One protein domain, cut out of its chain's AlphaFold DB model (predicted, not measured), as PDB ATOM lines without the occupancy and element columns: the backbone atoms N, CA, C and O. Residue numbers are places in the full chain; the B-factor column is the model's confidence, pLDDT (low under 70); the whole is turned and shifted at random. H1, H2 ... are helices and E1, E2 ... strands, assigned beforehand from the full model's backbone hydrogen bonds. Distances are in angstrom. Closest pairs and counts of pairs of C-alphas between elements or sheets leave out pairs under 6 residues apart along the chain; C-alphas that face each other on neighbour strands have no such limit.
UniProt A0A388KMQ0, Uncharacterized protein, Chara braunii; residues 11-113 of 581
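This is residues 11 to 113 of the 581 residues of an uncharacterized protein of Chara braunii (UniProt A0A388KMQ0). A long helix, H2, joins two ends of the domain: near its first residues it meets H1, the two helices opening as a V, and its later half has two shorter helices, H3 and H4, close by. H1 packs on a small two-stranded hairpin of E1 and E2, while H4 crosses H2 nearly at a right angle and residues 55 to 61 of the long link before H2 stick out. The printed part has 103 residues with two named strands and then four named helices, in the order E1, E2, H1, H2, H3, H4; the sheet, E1 - E2, is antiparallel and the class is mostly helix. It is only just compact, close to loose, with a radius of gyration of the C-alphas of 15.1 A and spans of 40 by 32 by 25 A.

E1, residues 11 to 15, and E2, residues 22 to 27, form an antiparallel hairpin, their directions at 162 degrees. N 12 and O 25 are 2.8 A apart and N 23 and O 14 are 2.9 A apart, both within hydrogen-bond range. H1, residues 32 to 45, has its closest C-alphas to E1 at Phe 12 and Cys 38, 7.1 A, and to E2 at Gln 25 and Cys 38, 7.2 A. H2, residues 63 to 82, touches H1 with its residues 64 to 68 alone, and H1 touches it with residues 32 to 36 alone; the closest C-alphas are those of Val 36 and Val 65, 6.7 A. These two helices run the same way at a steep tilt of 38 degrees, only just steep. H3, residues 87 to 96, is close to H2 but not clearly touching, with Ser 80 and Leu 90 closest, their C-alphas 6.7 A apart. H4, residues 104 to 112, is close to H2 but not clearly touching, about perpendicular at 88 degrees, with the C-alphas of Gln 74 and Cys 110 closest at 6.8 A. H3 and H4 are close but not clearly touching, the C-alphas of Tyr 87 and Lys 104 being closest at 7.0 A. H1 is apart from H3 and H4. Every O i to N i+4 pair is within hydrogen-bond range in H1, H2 and H3, and 4 of 5 are in H4.

E1 begins at C-alpha 11, (123.643, 126.208, 175.629), and E2 follows at residues 22 to 27. H1, residues 32 to 45, is 20.0 A long. H2, residues 63 to 82, is 27.8 A long and begins at C-alpha 63, (142.887, 136.300, 178.216). H3, residues 87 to 96, is 14.1 A long, and H4, residues 104 to 112, ends at C-alpha 112, (155.544, 136.980, 196.222).

The two C-alphas farthest apart are those of Phe 58 and Gly 84, 42.3 A. The printed part has no cut, and the link from H1 to H2, 17 residues, is long. The mean pLDDT of the printed part is 72.3; 38 residues are under 70, among them residues 43 to 69.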
ATOM      1  N   ILE A  11     123.260 127.211 174.629       78.69
ATOM      2  CA  ILE A  11     123.643 126.208 175.629       78.69
ATOM      3  C   ILE A  11     125.164 126.265 175.750       78.69
ATOM      4  O   ILE A  11     125.856 126.255 174.737       78.69
ATOM      5  N   PHE A  12     125.658 126.375 176.977       80.94
ATOM      6  CA  PHE A  12     127.034 126.053 177.325       80.94
ATOM      7  C   PHE A  12     127.098 124.561 177.625       80.94
ATOM      8  O   PHE A  12     126.389 124.115 178.522       80.94
ATOM      9  N   ASP A  13     127.910 123.804 176.904       83.69
ATOM     10  CA  ASP A  13     128.161 122.393 177.155       83.69
ATOM     11  C   ASP A  13     129.637 122.155 177.486       83.69
ATOM     12  O   ASP A  13     130.544 122.687 176.850       83.69
ATOM     13  N   ALA A  14     129.877 121.353 178.517       80.12
ATOM     14  CA  ALA A  14     131.198 120.924 178.934       80.12
ATOM     15  C   ALA A  14     131.228 119.399 178.931       80.12
ATOM     16  O   ALA A  14     130.478 118.746 179.664       80.12
ATOM     17  N   ARG A  15     132.080 118.839 178.070       80.56
ATOM     18  CA  ARG A  15     132.237 117.396 177.893       80.56
ATOM     19  C   ARG A  15     133.521 116.921 178.562       80.56
ATOM     20  O   ARG A  15     134.593 117.445 178.280       80.56
ATOM     21  N   ASP A  16     133.402 115.910 179.410       78.44
ATOM     22  CA  ASP A  16     134.543 115.162 179.920       78.44
ATOM     23  C   ASP A  16     135.092 114.228 178.831       78.44
ATOM     24  O   ASP A  16     134.353 113.439 178.237       78.44
ATOM     25  N   ASN A  17     136.399 114.303 178.591       71.62
ATOM     26  CA  ASN A  17     137.070 113.516 177.558       71.62
ATOM     27  C   ASN A  17     137.217 112.035 177.935       71.62
ATOM     28  O   ASN A  17     137.369 111.207 177.040       71.62
ATOM     29  N   LEU A  18     137.189 111.692 179.228       67.50
ATOM     30  CA  LEU A  18     137.389 110.313 179.681       67.50
ATOM     31  C   LEU A  18     136.102 109.483 179.592       67.50
ATOM     32  O   LEU A  18     136.112 108.363 179.089       67.50
ATOM     33  N   SER A  19     134.993 110.023 180.090       75.38
ATOM     34  CA  SER A  19     133.702 109.331 180.174       75.38
ATOM     35  C   SER A  19     132.719 109.722 179.070       75.38
ATOM     36  O   SER A  19     131.690 109.068 178.906       75.38
ATOM     37  N   GLY A  20     132.991 110.804 178.333       78.75
ATOM     38  CA  GLY A  20     132.034 111.403 177.403       78.75
ATOM     39  C   GLY A  20     130.852 112.089 178.099       78.75
ATOM     40  O   GLY A  20     129.913 112.503 177.419       78.75
ATOM     41  N   PHE A  21     130.875 112.209 179.433       78.06
ATOM     42  CA  PHE A  21     129.849 112.897 180.211       78.06
ATOM     43  C   PHE A  21     129.732 114.358 179.773       78.06
ATOM     44  O   PHE A  21     130.738 115.049 179.643       78.06
ATOM     45  N   VAL A  22     128.505 114.835 179.562       81.00
ATOM     46  CA  VAL A  22     128.224 116.218 179.160       81.00
ATOM     47  C   VAL A  22     127.396 116.892 180.246       81.00
ATOM     48  O   VAL A  22     126.286 116.448 180.534       81.00
ATOM     49  N   ASP A  23     127.912 117.983 180.806       81.62
ATOM     50  CA  ASP A  23     127.127 118.918 181.614       81.62
ATOM     51  C   ASP A  23     126.774 120.131 180.760       81.62
ATOM     52  O   ASP A  23     127.613 120.658 180.031       81.62
ATOM     53  N   GLY A  24     125.525 120.569 180.840       84.38
ATOM     54  CA  GLY A  24     124.988 121.619 179.990       84.38
ATOM     55  C   GLY A  24     124.239 122.665 180.800       84.38
ATOM     56  O   GLY A  24     123.412 122.334 181.647       84.38
ATOM     57  N   GLN A  25     124.470 123.942 180.510       82.12
ATOM     58  CA  GLN A  25     123.723 125.054 181.082       82.12
ATOM     59  C   GLN A  25     123.112 125.912 179.971       82.12
ATOM     60  O   GLN A  25     123.815 126.433 179.109       82.12
ATOM     61  N   ALA A  26     121.792 126.110 180.006       82.62
ATOM     62  CA  ALA A  26     121.129 127.070 179.127       82.62
ATOM     63  C   ALA A  26     121.524 128.508 179.510       82.62
ATOM     64  O   ALA A  26     121.505 128.870 180.690       82.62
ATOM     65  N   ILE A  27     121.862 129.335 178.518       80.00
ATOM     66  CA  ILE A  27     122.269 130.734 178.705       80.00
ATOM     67  C   ILE A  27     121.499 131.677 177.770       80.00
ATOM     68  O   ILE A  27     121.104 131.326 176.654       80.00
ATOM     69  N   HIS A  28     121.262 132.900 178.241       76.19
ATOM     70  CA  HIS A  28     120.500 133.914 177.507       76.19
ATOM     71  C   HIS A  28     121.331 134.617 176.430       76.19
ATOM     72  O   HIS A  28     120.831 134.884 175.335       76.19
ATOM     73  N   THR A  29     122.601 134.900 176.728       74.88
ATOM     74  CA  THR A  29     123.517 135.659 175.871       74.88
ATOM     75  C   THR A  29     124.864 134.943 175.752       74.88
ATOM     76  O   THR A  29     125.338 134.317 176.697       74.88
ATOM     77  N   LYS A  30     125.496 135.031 174.577       72.38
ATOM     78  CA  LYS A  30     126.844 134.498 174.322       72.38
ATOM     79  C   LYS A  30     127.883 135.605 174.544       72.38
ATOM     80  O   LYS A  30     128.465 136.114 173.593       72.38
ATOM     81  N   THR A  31     128.046 136.027 175.797       69.81
ATOM     82  CA  THR A  31     129.065 137.016 176.205       69.81
ATOM     83  C   THR A  31     130.208 136.337 176.957       69.81
ATOM     84  O   THR A  31     129.997 135.281 177.560       69.81
ATOM     85  N   GLY A  32     131.400 136.947 176.954       65.00
ATOM     86  CA  GLY A  32     132.548 136.470 177.740       65.00
ATOM     87  C   GLY A  32     132.206 136.314 179.225       65.00
ATOM     88  O   GLY A  32     132.459 135.268 179.809       65.00
ATOM     89  N   GLU A  33     131.493 137.281 179.809       64.88
ATOM     90  CA  GLU A  33     131.047 137.233 181.209       64.88
ATOM     91  C   GLU A  33     130.107 136.051 181.506       64.88
ATOM     92  O   GLU A  33     130.279 135.352 182.504       64.88
ATOM     93  N   THR A  34     129.129 135.784 180.632       70.50
ATOM     94  CA  THR A  34     128.204 134.650 180.818       70.50
ATOM     95  C   THR A  34     128.937 133.312 180.698       70.50
ATOM     96  O   THR A  34     128.671 132.392 181.470       70.50
ATOM     97  N   LEU A  35     129.907 133.220 179.784       70.56
ATOM     98  CA  LEU A  35     130.756 132.041 179.630       70.56
ATOM     99  C   LEU A  35     131.644 131.816 180.863       70.56
ATOM    100  O   LEU A  35     131.713 130.701 181.373       70.56
ATOM    101  N   VAL A  36     132.264 132.879 181.383       66.56
ATOM    102  CA  VAL A  36     133.057 132.868 182.621       66.56
ATOM    103  C   VAL A  36     132.224 132.343 183.792       66.56
ATOM    104  O   VAL A  36     132.669 131.439 184.492       66.56
ATOM    105  N   GLN A  37     130.990 132.828 183.966       70.69
ATOM    106  CA  GLN A  37     130.090 132.346 185.021       70.69
ATOM    107  C   GLN A  37     129.715 130.863 184.861       70.69
ATOM    108  O   GLN A  37     129.563 130.153 185.858       70.69
ATOM    109  N   CYS A  38     129.549 130.382 183.627       75.00
ATOM    110  CA  CYS A  38     129.282 128.970 183.348       75.00
ATOM    111  C   CYS A  38     130.492 128.080 183.654       75.00
ATOM    112  O   CYS A  38     130.336 127.059 184.323       75.00
ATOM    113  N   ILE A  39     131.696 128.496 183.246       72.62
ATOM    114  CA  ILE A  39     132.948 127.785 183.545       72.62
ATOM    115  C   ILE A  39     133.199 127.754 185.056       72.62
ATOM    116  O   ILE A  39     133.544 126.702 185.586       72.62
ATOM    117  N   GLU A  40     132.975 128.862 185.769       68.38
ATOM    118  CA  GLU A  40     133.067 128.890 187.234       68.38
ATOM    119  C   GLU A  40     132.119 127.880 187.874       68.38
ATOM    120  O   GLU A  40     132.549 127.061 188.680       68.38
ATOM    121  N   LYS A  41     130.838 127.887 187.497       71.38
ATOM    122  CA  LYS A  41     129.852 126.936 188.031       71.38
ATOM    123  C   LYS A  41     130.225 125.483 187.740       71.38
ATOM    124  O   LYS A  41     130.048 124.639 188.617       71.38
ATOM    125  N   TYR A  42     130.741 125.207 186.546       74.38
ATOM    126  CA  TYR A  42     131.186 123.874 186.156       74.38
ATOM    127  C   TYR A  42     132.415 123.431 186.962       74.38
ATOM    128  O   TYR A  42     132.405 122.349 187.538       74.38
ATOM    129  N   TYR A  43     133.429 124.290 187.106       66.38
ATOM    130  CA  TYR A  43     134.618 124.001 187.914       66.38
ATOM    131  C   TYR A  43     134.284 123.815 189.403       66.38
ATOM    132  O   TYR A  43     134.841 122.946 190.062       66.38
ATOM    133  N   ILE A  44     133.328 124.582 189.943       62.41
ATOM    134  CA  ILE A  44     132.830 124.409 191.319       62.41
ATOM    135  C   ILE A  44     132.181 123.031 191.504       62.41
ATOM    136  O   ILE A  44     132.308 122.431 192.569       62.41
ATOM    137  N   ARG A  45     131.464 122.540 190.488       65.12
ATOM    138  CA  ARG A  45     130.808 121.228 190.512       65.12
ATOM    139  C   ARG A  45     131.803 120.082 190.305       65.12
ATOM    140  O   ARG A  45     131.621 119.016 190.887       65.12
ATOM    141  N   TYR A  46     132.854 120.320 189.522       69.44
ATOM    142  CA  TYR A  46     133.870 119.338 189.147       69.44
ATOM    143  C   TYR A  46     135.284 119.914 189.349       69.44
ATOM    144  O   TYR A  46     135.977 120.246 188.386       69.44
ATOM    145  N   PRO A  47     135.748 120.029 190.604       55.31
ATOM    146  CA  PRO A  47     137.027 120.668 190.942       55.31
ATOM    147  C   PRO A  47     138.260 119.881 190.463       55.31
ATOM    148  O   PRO A  47     139.381 120.369 190.573       55.31
ATOM    149  N   PHE A  48     138.061 118.667 189.944       56.94
ATOM    150  CA  PHE A  48     139.084 117.782 189.379       56.94
ATOM    151  C   PHE A  48     139.353 118.024 187.888       56.94
ATOM    152  O   PHE A  48     140.231 117.386 187.308       56.94
ATOM    153  N   VAL A  49     138.633 118.952 187.251       61.97
ATOM    154  CA  VAL A  49     138.876 119.317 185.853       61.97
ATOM    155  C   VAL A  49     140.243 119.992 185.738       61.97
ATOM    156  O   VAL A  49     140.441 121.125 186.173       61.97
ATOM    157  N   SER A  50     141.202 119.285 185.147       53.47
ATOM    158  CA  SER A  50     142.592 119.740 185.006       53.47
ATOM    159  C   SER A  50     142.838 120.571 183.745       53.47
ATOM    160  O   SER A  50     143.805 121.332 183.684       53.47
ATOM    161  N   ARG A  51     141.978 120.435 182.728       61.25
ATOM    162  CA  ARG A  51     142.121 121.092 181.426       61.25
ATOM    163  C   ARG A  51     140.753 121.317 180.789       61.25
ATOM    164  O   ARG A  51     139.939 120.403 180.736       61.25
ATOM    165  N   PHE A  52     140.545 122.513 180.245       67.00
ATOM    166  CA  PHE A  52     139.430 122.805 179.346       67.00
ATOM    167  C   PHE A  52     139.944 122.799 177.905       67.00
ATOM    168  O   PHE A  52     140.952 123.439 177.612       67.00
ATOM    169  N   VAL A  53     139.261 122.073 177.021       62.84
ATOM    170  CA  VAL A  53     139.545 122.020 175.579       62.84
ATOM    171  C   VAL A  53     138.282 122.468 174.846       62.84
ATOM    172  O   VAL A  53     137.185 122.076 175.235       62.84
ATOM    173  N   MET A  54     138.420 123.323 173.833       66.94
ATOM    174  CA  MET A  54     137.302 123.854 173.042       66.94
ATOM    175  C   MET A  54     137.617 123.725 171.545       66.94
ATOM    176  O   MET A  54     138.755 123.957 171.135       66.94
ATOM    177  N   ASP A  55     136.615 123.371 170.735       54.69
ATOM    178  CA  ASP A  55     136.769 123.136 169.293       54.69
ATOM    179  C   ASP A  55     136.757 124.442 168.488       54.69
ATOM    180  O   ASP A  55     135.694 125.014 168.252       54.69
ATOM    181  N   SER A  56     137.936 124.881 168.034       47.84
ATOM    182  CA  SER A  56     138.170 125.608 166.769       47.84
ATOM    183  C   SER A  56     139.571 126.213 166.786       47.84
ATOM    184  O   SER A  56     139.823 127.084 167.605       47.84
ATOM    185  N   GLY A  57     140.457 125.864 165.852       45.72
ATOM    186  CA  GLY A  57     141.783 126.489 165.678       45.72
ATOM    187  C   GLY A  57     141.808 128.005 165.375       45.72
ATOM    188  O   GLY A  57     142.792 128.489 164.829       45.72
ATOM    189  N   PHE A  58     140.756 128.760 165.704       41.88
ATOM    190  CA  PHE A  58     140.811 130.196 165.949       41.88
ATOM    191  C   PHE A  58     140.905 130.414 167.452       41.88
ATOM    192  O   PHE A  58     140.046 129.958 168.206       41.88
ATOM    193  N   GLU A  59     141.946 131.120 167.876       38.34
ATOM    194  CA  GLU A  59     142.144 131.497 169.259       38.34
ATOM    195  C   GLU A  59     140.866 132.129 169.850       38.34
ATOM    196  O   GLU A  59     140.594 133.314 169.683       38.34
ATOM    197  N   PHE A  60     140.140 131.390 170.689       41.53
ATOM    198  CA  PHE A  60     139.715 132.010 171.934       41.53
ATOM    199  C   PHE A  60     140.985 132.137 172.793       41.53
ATOM    200  O   PHE A  60     141.165 131.450 173.797       41.53
ATOM    201  N   THR A  61     141.875 133.066 172.412       49.78
ATOM    202  CA  THR A  61     142.883 133.714 173.270       49.78
ATOM    203  C   THR A  61     142.148 134.609 174.238       49.78
ATOM    204  O   THR A  61     142.428 135.792 174.406       49.78
ATOM    205  N   CYS A  62     141.135 134.049 174.885       54.03
ATOM    206  CA  CYS A  62     140.378 134.776 175.850       54.03
ATOM    207  C   CYS A  62     141.285 134.839 177.064       54.03
ATOM    208  O   CYS A  62     141.276 133.969 177.937       54.03
ATOM    209  N   ALA A  63     142.134 135.862 177.069       58.06
ATOM    210  CA  ALA A  63     142.887 136.300 178.216       58.06
ATOM    211  C   ALA A  63     141.973 136.290 179.449       58.06
ATOM    212  O   ALA A  63     142.442 135.947 180.522       58.06
ATOM    213  N   GLU A  64     140.664 136.526 179.290       57.94
ATOM    214  CA  GLU A  64     139.629 136.389 180.319       57.94
ATOM    215  C   GLU A  64     139.500 134.967 180.900       57.94
ATOM    216  O   GLU A  64     139.442 134.830 182.117       57.94
ATOM    217  N   VAL A  65     139.520 133.897 180.092       58.28
ATOM    218  CA  VAL A  65     139.462 132.495 180.572       58.28
ATOM    219  C   VAL A  65     140.775 132.083 181.241       58.28
ATOM    220  O   VAL A  65     140.757 131.488 182.319       58.28
ATOM    221  N   LYS A  66     141.930 132.449 180.666       62.38
ATOM    222  CA  LYS A  66     143.237 132.232 181.322       62.38
ATOM    223  C   LYS A  66     143.326 133.011 182.643       62.38
ATOM    224  O   LYS A  66     143.780 132.477 183.654       62.38
ATOM    225  N   THR A  67     142.826 134.246 182.659       66.06
ATOM    226  CA  THR A  67     142.720 135.090 183.859       66.06
ATOM    227  C   THR A  67     141.765 134.478 184.878       66.06
ATOM    228  O   THR A  67     142.061 134.501 186.070       66.06
ATOM    229  N   LEU A  68     140.662 133.872 184.431       66.44
ATOM    230  CA  LEU A  68     139.719 133.172 185.295       66.44
ATOM    231  C   LEU A  68     140.364 131.957 185.968       66.44
ATOM    232  O   LEU A  68     140.276 131.827 187.186       66.44
ATOM    233  N   LEU A  69     141.031 131.088 185.209       66.94
ATOM    234  CA  LEU A  69     141.707 129.913 185.769       66.94
ATOM    235  C   LEU A  69     142.823 130.327 186.736       66.94
ATOM    236  O   LEU A  69     142.918 129.777 187.835       66.94
ATOM    237  N   LYS A  70     143.598 131.367 186.392       70.69
ATOM    238  CA  LYS A  70     144.587 131.971 187.299       70.69
ATOM    239  C   LYS A  70     143.911 132.480 188.578       70.69
ATOM    240  O   LYS A  70     144.405 132.218 189.671       70.69
ATOM    241  N   ARG A  71     142.754 133.142 188.473       72.00
ATOM    242  CA  ARG A  71     141.967 133.619 189.622       72.00
ATOM    243  C   ARG A  71     141.468 132.468 190.499       72.00
ATOM    244  O   ARG A  71     141.625 132.544 191.713       72.00
ATOM    245  N   LEU A  72     140.907 131.406 189.922       71.12
ATOM    246  CA  LEU A  72     140.434 130.230 190.665       71.12
ATOM    247  C   LEU A  72     141.586 129.518 191.386       71.12
ATOM    248  O   LEU A  72     141.465 129.157 192.555       71.12
ATOM    249  N   GLN A  73     142.741 129.398 190.734       74.38
ATOM    250  CA  GLN A  73     143.941 128.838 191.349       74.38
ATOM    251  C   GLN A  73     144.441 129.701 192.524       74.38
ATOM    252  O   GLN A  73     144.744 129.176 193.596       74.38
ATOM    253  N   GLN A  74     144.470 131.029 192.368       76.81
ATOM    254  CA  GLN A  74     144.809 131.955 193.458       76.81
ATOM    255  C   GLN A  74     143.830 131.841 194.636       76.81
ATOM    256  O   GLN A  74     144.238 131.900 195.797       76.81
ATOM    257  N   GLN A  75     142.540 131.657 194.351       76.56
ATOM    258  CA  GLN A  75     141.499 131.445 195.354       76.56
ATOM    259  C   GLN A  75     141.672 130.121 196.110       76.56
ATOM    260  O   GLN A  75     141.544 130.111 197.335       76.56
ATOM    261  N   LEU A  76     142.021 129.032 195.413       77.69
ATOM    262  CA  LEU A  76     142.389 127.755 196.034       77.69
ATOM    263  C   LEU A  76     143.572 127.949 196.984       77.69
ATOM    264  O   LEU A  76     143.471 127.605 198.159       77.69
ATOM    265  N   PHE A  77     144.652 128.588 196.527       82.56
ATOM    266  CA  PHE A  77     145.824 128.844 197.369       82.56
ATOM    267  C   PHE A  77     145.483 129.701 198.596       82.56
ATOM    268  O   PHE A  77     145.929 129.393 199.703       82.56
ATOM    269  N   HIS A  78     144.645 130.730 198.426       82.56
ATOM    270  CA  HIS A  78     144.134 131.535 199.534       82.56
ATOM    271  C   HIS A  78     143.374 130.675 200.551       82.56
ATOM    272  O   HIS A  78     143.670 130.737 201.748       82.56
ATOM    273  N   ALA A  79     142.412 129.861 200.102       79.81
ATOM    274  CA  ALA A  79     141.620 128.992 200.970       79.81
ATOM    275  C   ALA A  79     142.514 128.007 201.741       79.81
ATOM    276  O   ALA A  79     142.416 127.900 202.962       79.81
ATOM    277  N   SER A  80     143.467 127.366 201.061       82.00
ATOM    278  CA  SER A  80     144.380 126.405 201.683       82.00
ATOM    279  C   SER A  80     145.247 127.047 202.764       82.00
ATOM    280  O   SER A  80     145.376 126.523 203.872       82.00
ATOM    281  N   VAL A  81     145.829 128.215 202.488       84.19
ATOM    282  CA  VAL A  81     146.707 128.886 203.455       84.19
ATOM    283  C   VAL A  81     145.913 129.504 204.608       84.19
ATOM    284  O   VAL A  81     146.361 129.437 205.754       84.19
ATOM    285  N   THR A  82     144.707 130.025 204.357       83.44
ATOM    286  CA  THR A  82     143.796 130.505 205.418       83.44
ATOM    287  C   THR A  82     143.168 129.376 206.241       83.44
ATOM    288  O   THR A  82     142.716 129.628 207.362       83.44
ATOM    289  N   ALA A  83     143.238 128.131 205.763       83.31
ATOM    290  CA  ALA A  83     142.987 126.912 206.534       83.31
ATOM    291  C   ALA A  83     144.237 126.378 207.272       83.31
ATOM    292  O   ALA A  83     144.129 125.463 208.084       83.31
ATOM    293  N   GLY A  84     145.421 126.957 207.041       83.50
ATOM    294  CA  GLY A  84     146.677 126.546 207.680       83.50
ATOM    295  C   GLY A  84     147.444 125.437 206.952       83.50
ATOM    296  O   GLY A  84     148.441 124.936 207.475       83.50
ATOM    297  N   MET A  85     147.040 125.071 205.734       86.06
ATOM    298  CA  MET A  85     147.717 124.042 204.941       86.06
ATOM    299  C   MET A  85     149.119 124.499 204.501       86.06
ATOM    300  O   MET A  85     149.411 125.694 204.331       86.06
ATOM    301  N   THR A  86     150.018 123.533 204.327       87.44
ATOM    302  CA  THR A  86     151.300 123.731 203.638       87.44
ATOM    303  C   THR A  86     151.133 123.435 202.149       87.44
ATOM    304  O   THR A  86     150.117 122.872 201.744       87.44
ATOM    305  N   TYR A  87     152.138 123.784 201.342       86.88
ATOM    306  CA  TYR A  87     152.194 123.349 199.945       86.88
ATOM    307  C   TYR A  87     152.024 121.828 199.827       86.88
ATOM    308  O   TYR A  87     151.190 121.381 199.056       86.88
ATOM    309  N   THR A  88     152.765 121.054 200.626       88.50
ATOM    310  CA  THR A  88     152.728 119.586 200.596       88.50
ATOM    311  C   THR A  88     151.325 119.067 200.883       88.50
ATOM    312  O   THR A  88     150.774 118.338 200.077       88.50
ATOM    313  N   VAL A  89     150.690 119.549 201.957       87.38
ATOM    314  CA  VAL A  89     149.327 119.126 202.318       87.38
ATOM    315  C   VAL A  89     148.317 119.487 201.224       87.38
ATOM    316  O   VAL A  89     147.405 118.713 200.965       87.38
ATOM    317  N   LEU A  90     148.465 120.646 200.577       86.25
ATOM    318  CA  LEU A  90     147.619 121.020 199.443       86.25
ATOM    319  C   LEU A  90     147.878 120.133 198.219       86.25
ATOM    320  O   LEU A  90     146.931 119.684 197.589       86.25
ATOM    321  N   ASN A  91     149.138 119.881 197.882       86.75
ATOM    322  CA  ASN A  91     149.500 119.050 196.745       86.75
ATOM    323  C   ASN A  91     148.999 117.610 196.922       86.75
ATOM    324  O   ASN A  91     148.379 117.068 196.013       86.75
ATOM    325  N   ASP A  92     149.196 117.031 198.105       86.50
ATOM    326  CA  ASP A  92     148.733 115.684 198.438       86.50
ATOM    327  C   ASP A  92     147.204 115.610 198.424       86.50
ATOM    328  O   ASP A  92     146.637 114.647 197.914       86.50
ATOM    329  N   PHE A  93     146.528 116.656 198.917       82.38
ATOM    330  CA  PHE A  93     145.078 116.796 198.792       82.38
ATOM    331  C   PHE A  93     144.652 116.813 197.319       82.38
ATOM    332  O   PHE A  93     143.787 116.039 196.929       82.38
ATOM    333  N   CYS A  94     145.281 117.630 196.472       76.94
ATOM    334  CA  CYS A  94     144.961 117.664 195.045       76.94
ATOM    335  C   CYS A  94     145.147 116.287 194.388       76.94
ATOM    336  O   CYS A  94     144.225 115.811 193.730       76.94
ATOM    337  N   ILE A  95     146.272 115.610 194.644       77.44
ATOM    338  CA  ILE A  95     146.556 114.269 194.110       77.44
ATOM    339  C   ILE A  95     145.507 113.251 194.572       77.44
ATOM    340  O   ILE A  95     144.973 112.507 193.751       77.44
ATOM    341  N   ALA A  96     145.183 113.227 195.868       73.94
ATOM    342  CA  ALA A  96     144.232 112.273 196.437       73.94
ATOM    343  C   ALA A  96     142.816 112.421 195.858       73.94
ATOM    344  O   ALA A  96     142.094 111.435 195.734       73.94
ATOM    345  N   PHE A  97     142.432 113.640 195.472       67.38
ATOM    346  CA  PHE A  97     141.137 113.943 194.860       67.38
ATOM    347  C   PHE A  97     141.163 113.918 193.319       67.38
ATOM    348  O   PHE A  97     140.184 114.311 192.687       67.38
ATOM    349  N   GLY A  98     142.265 113.472 192.700       61.28
ATOM    350  CA  GLY A  98     142.404 113.416 191.240       61.28
ATOM    351  C   GLY A  98     142.460 114.792 190.565       61.28
ATOM    352  O   GLY A  98     142.277 114.895 189.354       61.28
ATOM    353  N   VAL A  99     142.706 115.852 191.337       69.88
ATOM    354  CA  VAL A  99     142.958 117.210 190.845       69.88
ATOM    355  C   VAL A  99     144.411 117.296 190.373       69.88
ATOM    356  O   VAL A  99     145.294 116.618 190.905       69.88
ATOM    357  N   ALA A 100     144.685 118.160 189.394       67.38
ATOM    358  CA  ALA A 100     146.049 118.416 188.943       67.38
ATOM    359  C   ALA A 100     146.983 118.753 190.131       67.38
ATOM    360  O   ALA A 100     146.621 119.598 190.962       67.38
ATOM    361  N   PRO A 101     148.179 118.136 190.213       75.94
ATOM    362  CA  PRO A 101     149.159 118.459 191.240       75.94
ATOM    363  C   PRO A 101     149.499 119.949 191.241       75.94
ATOM    364  O   PRO A 101     149.566 120.604 190.195       75.94
ATOM    365  N   VAL A 102     149.747 120.495 192.426       80.81
ATOM    366  CA  VAL A 102     150.137 121.896 192.553       80.81
ATOM    367  C   VAL A 102     151.633 121.991 192.313       80.81
ATOM    368  O   VAL A 102     152.412 121.352 193.001       80.81
ATOM    369  N   HIS A 103     152.063 122.832 191.378       82.56
ATOM    370  CA  HIS A 103     153.485 123.060 191.146       82.56
ATOM    371  C   HIS A 103     154.073 124.021 192.203       82.56
ATOM    372  O   HIS A 103     153.578 125.142 192.386       82.56
ATOM    373  N   LYS A 104     155.135 123.603 192.913       84.19
ATOM    374  CA  LYS A 104     155.751 124.355 194.034       84.19
ATOM    375  C   LYS A 104     156.163 125.790 193.657       84.19
ATOM    376  O   LYS A 104     155.797 126.709 194.401       84.19
ATOM    377  N   PRO A 105     156.870 126.043 192.535       83.12
ATOM    378  CA  PRO A 105     157.162 127.400 192.074       83.12
ATOM    379  C   PRO A 105     155.916 128.262 191.881       83.12
ATOM    380  O   PRO A 105     155.899 129.400 192.342       83.12
ATOM    381  N   THR A 106     154.853 127.714 191.288       79.38
ATOM    382  CA  THR A 106     153.602 128.436 191.016       79.38
ATOM    383  C   THR A 106     152.904 128.857 192.307       79.38
ATOM    384  O   THR A 106     152.516 130.018 192.454       79.38
ATOM    385  N   PHE A 107     152.824 127.948 193.285       83.38
ATOM    386  CA  PHE A 107     152.256 128.230 194.605       83.38
ATOM    387  C   PHE A 107     152.955 129.410 195.293       83.38
ATOM    388  O   PHE A 107     152.302 130.338 195.768       83.38
ATOM    389  N   TYR A 108     154.290 129.414 195.310       83.31
ATOM    390  CA  TYR A 108     155.047 130.488 195.955       83.31
ATOM    391  C   TYR A 108     155.218 131.744 195.087       83.31
ATOM    392  O   TYR A 108     155.454 132.818 195.635       83.31
ATOM    393  N   SER A 109     155.111 131.646 193.761       79.56
ATOM    394  CA  SER A 109     155.107 132.807 192.859       79.56
ATOM    395  C   SER A 109     153.858 133.661 193.092       79.56
ATOM    396  O   SER A 109     153.955 134.864 193.332       79.56
ATOM    397  N   CYS A 110     152.693 133.011 193.209       74.25
ATOM    398  CA  CYS A 110     151.435 133.658 193.589       74.25
ATOM    399  C   CYS A 110     151.540 134.465 194.902       74.25
ATOM    400  O   CYS A 110     150.857 135.475 195.082       74.25
ATOM    401  N   MET A 111     152.385 134.017 195.832       81.38
ATOM    402  CA  MET A 111     152.595 134.664 197.126       81.38
ATOM    403  C   MET A 111     153.450 135.931 197.038       81.38
ATOM    404  O   MET A 111     153.107 136.933 197.664       81.38
ATOM    405  N   ARG A 112     154.549 135.893 196.274       74.06
ATOM    406  CA  ARG A 112     155.544 136.980 196.222       74.06
ATOM    407  C   ARG A 112     155.104 138.166 195.364       74.06
ATOM    408  O   ARG A 112     155.438 139.296 195.702       74.06
ATOM    409  N   GLY A 113     154.288 137.926 194.338       65.94
ATOM    410  CA  GLY A 113     153.977 138.949 193.337       65.94
ATOM    411  C   GLY A 113     155.128 139.163 192.362       65.94
ATOM    412  O   GLY A 113     156.189 138.554 192.494       65.94
TER     413      GLY A 113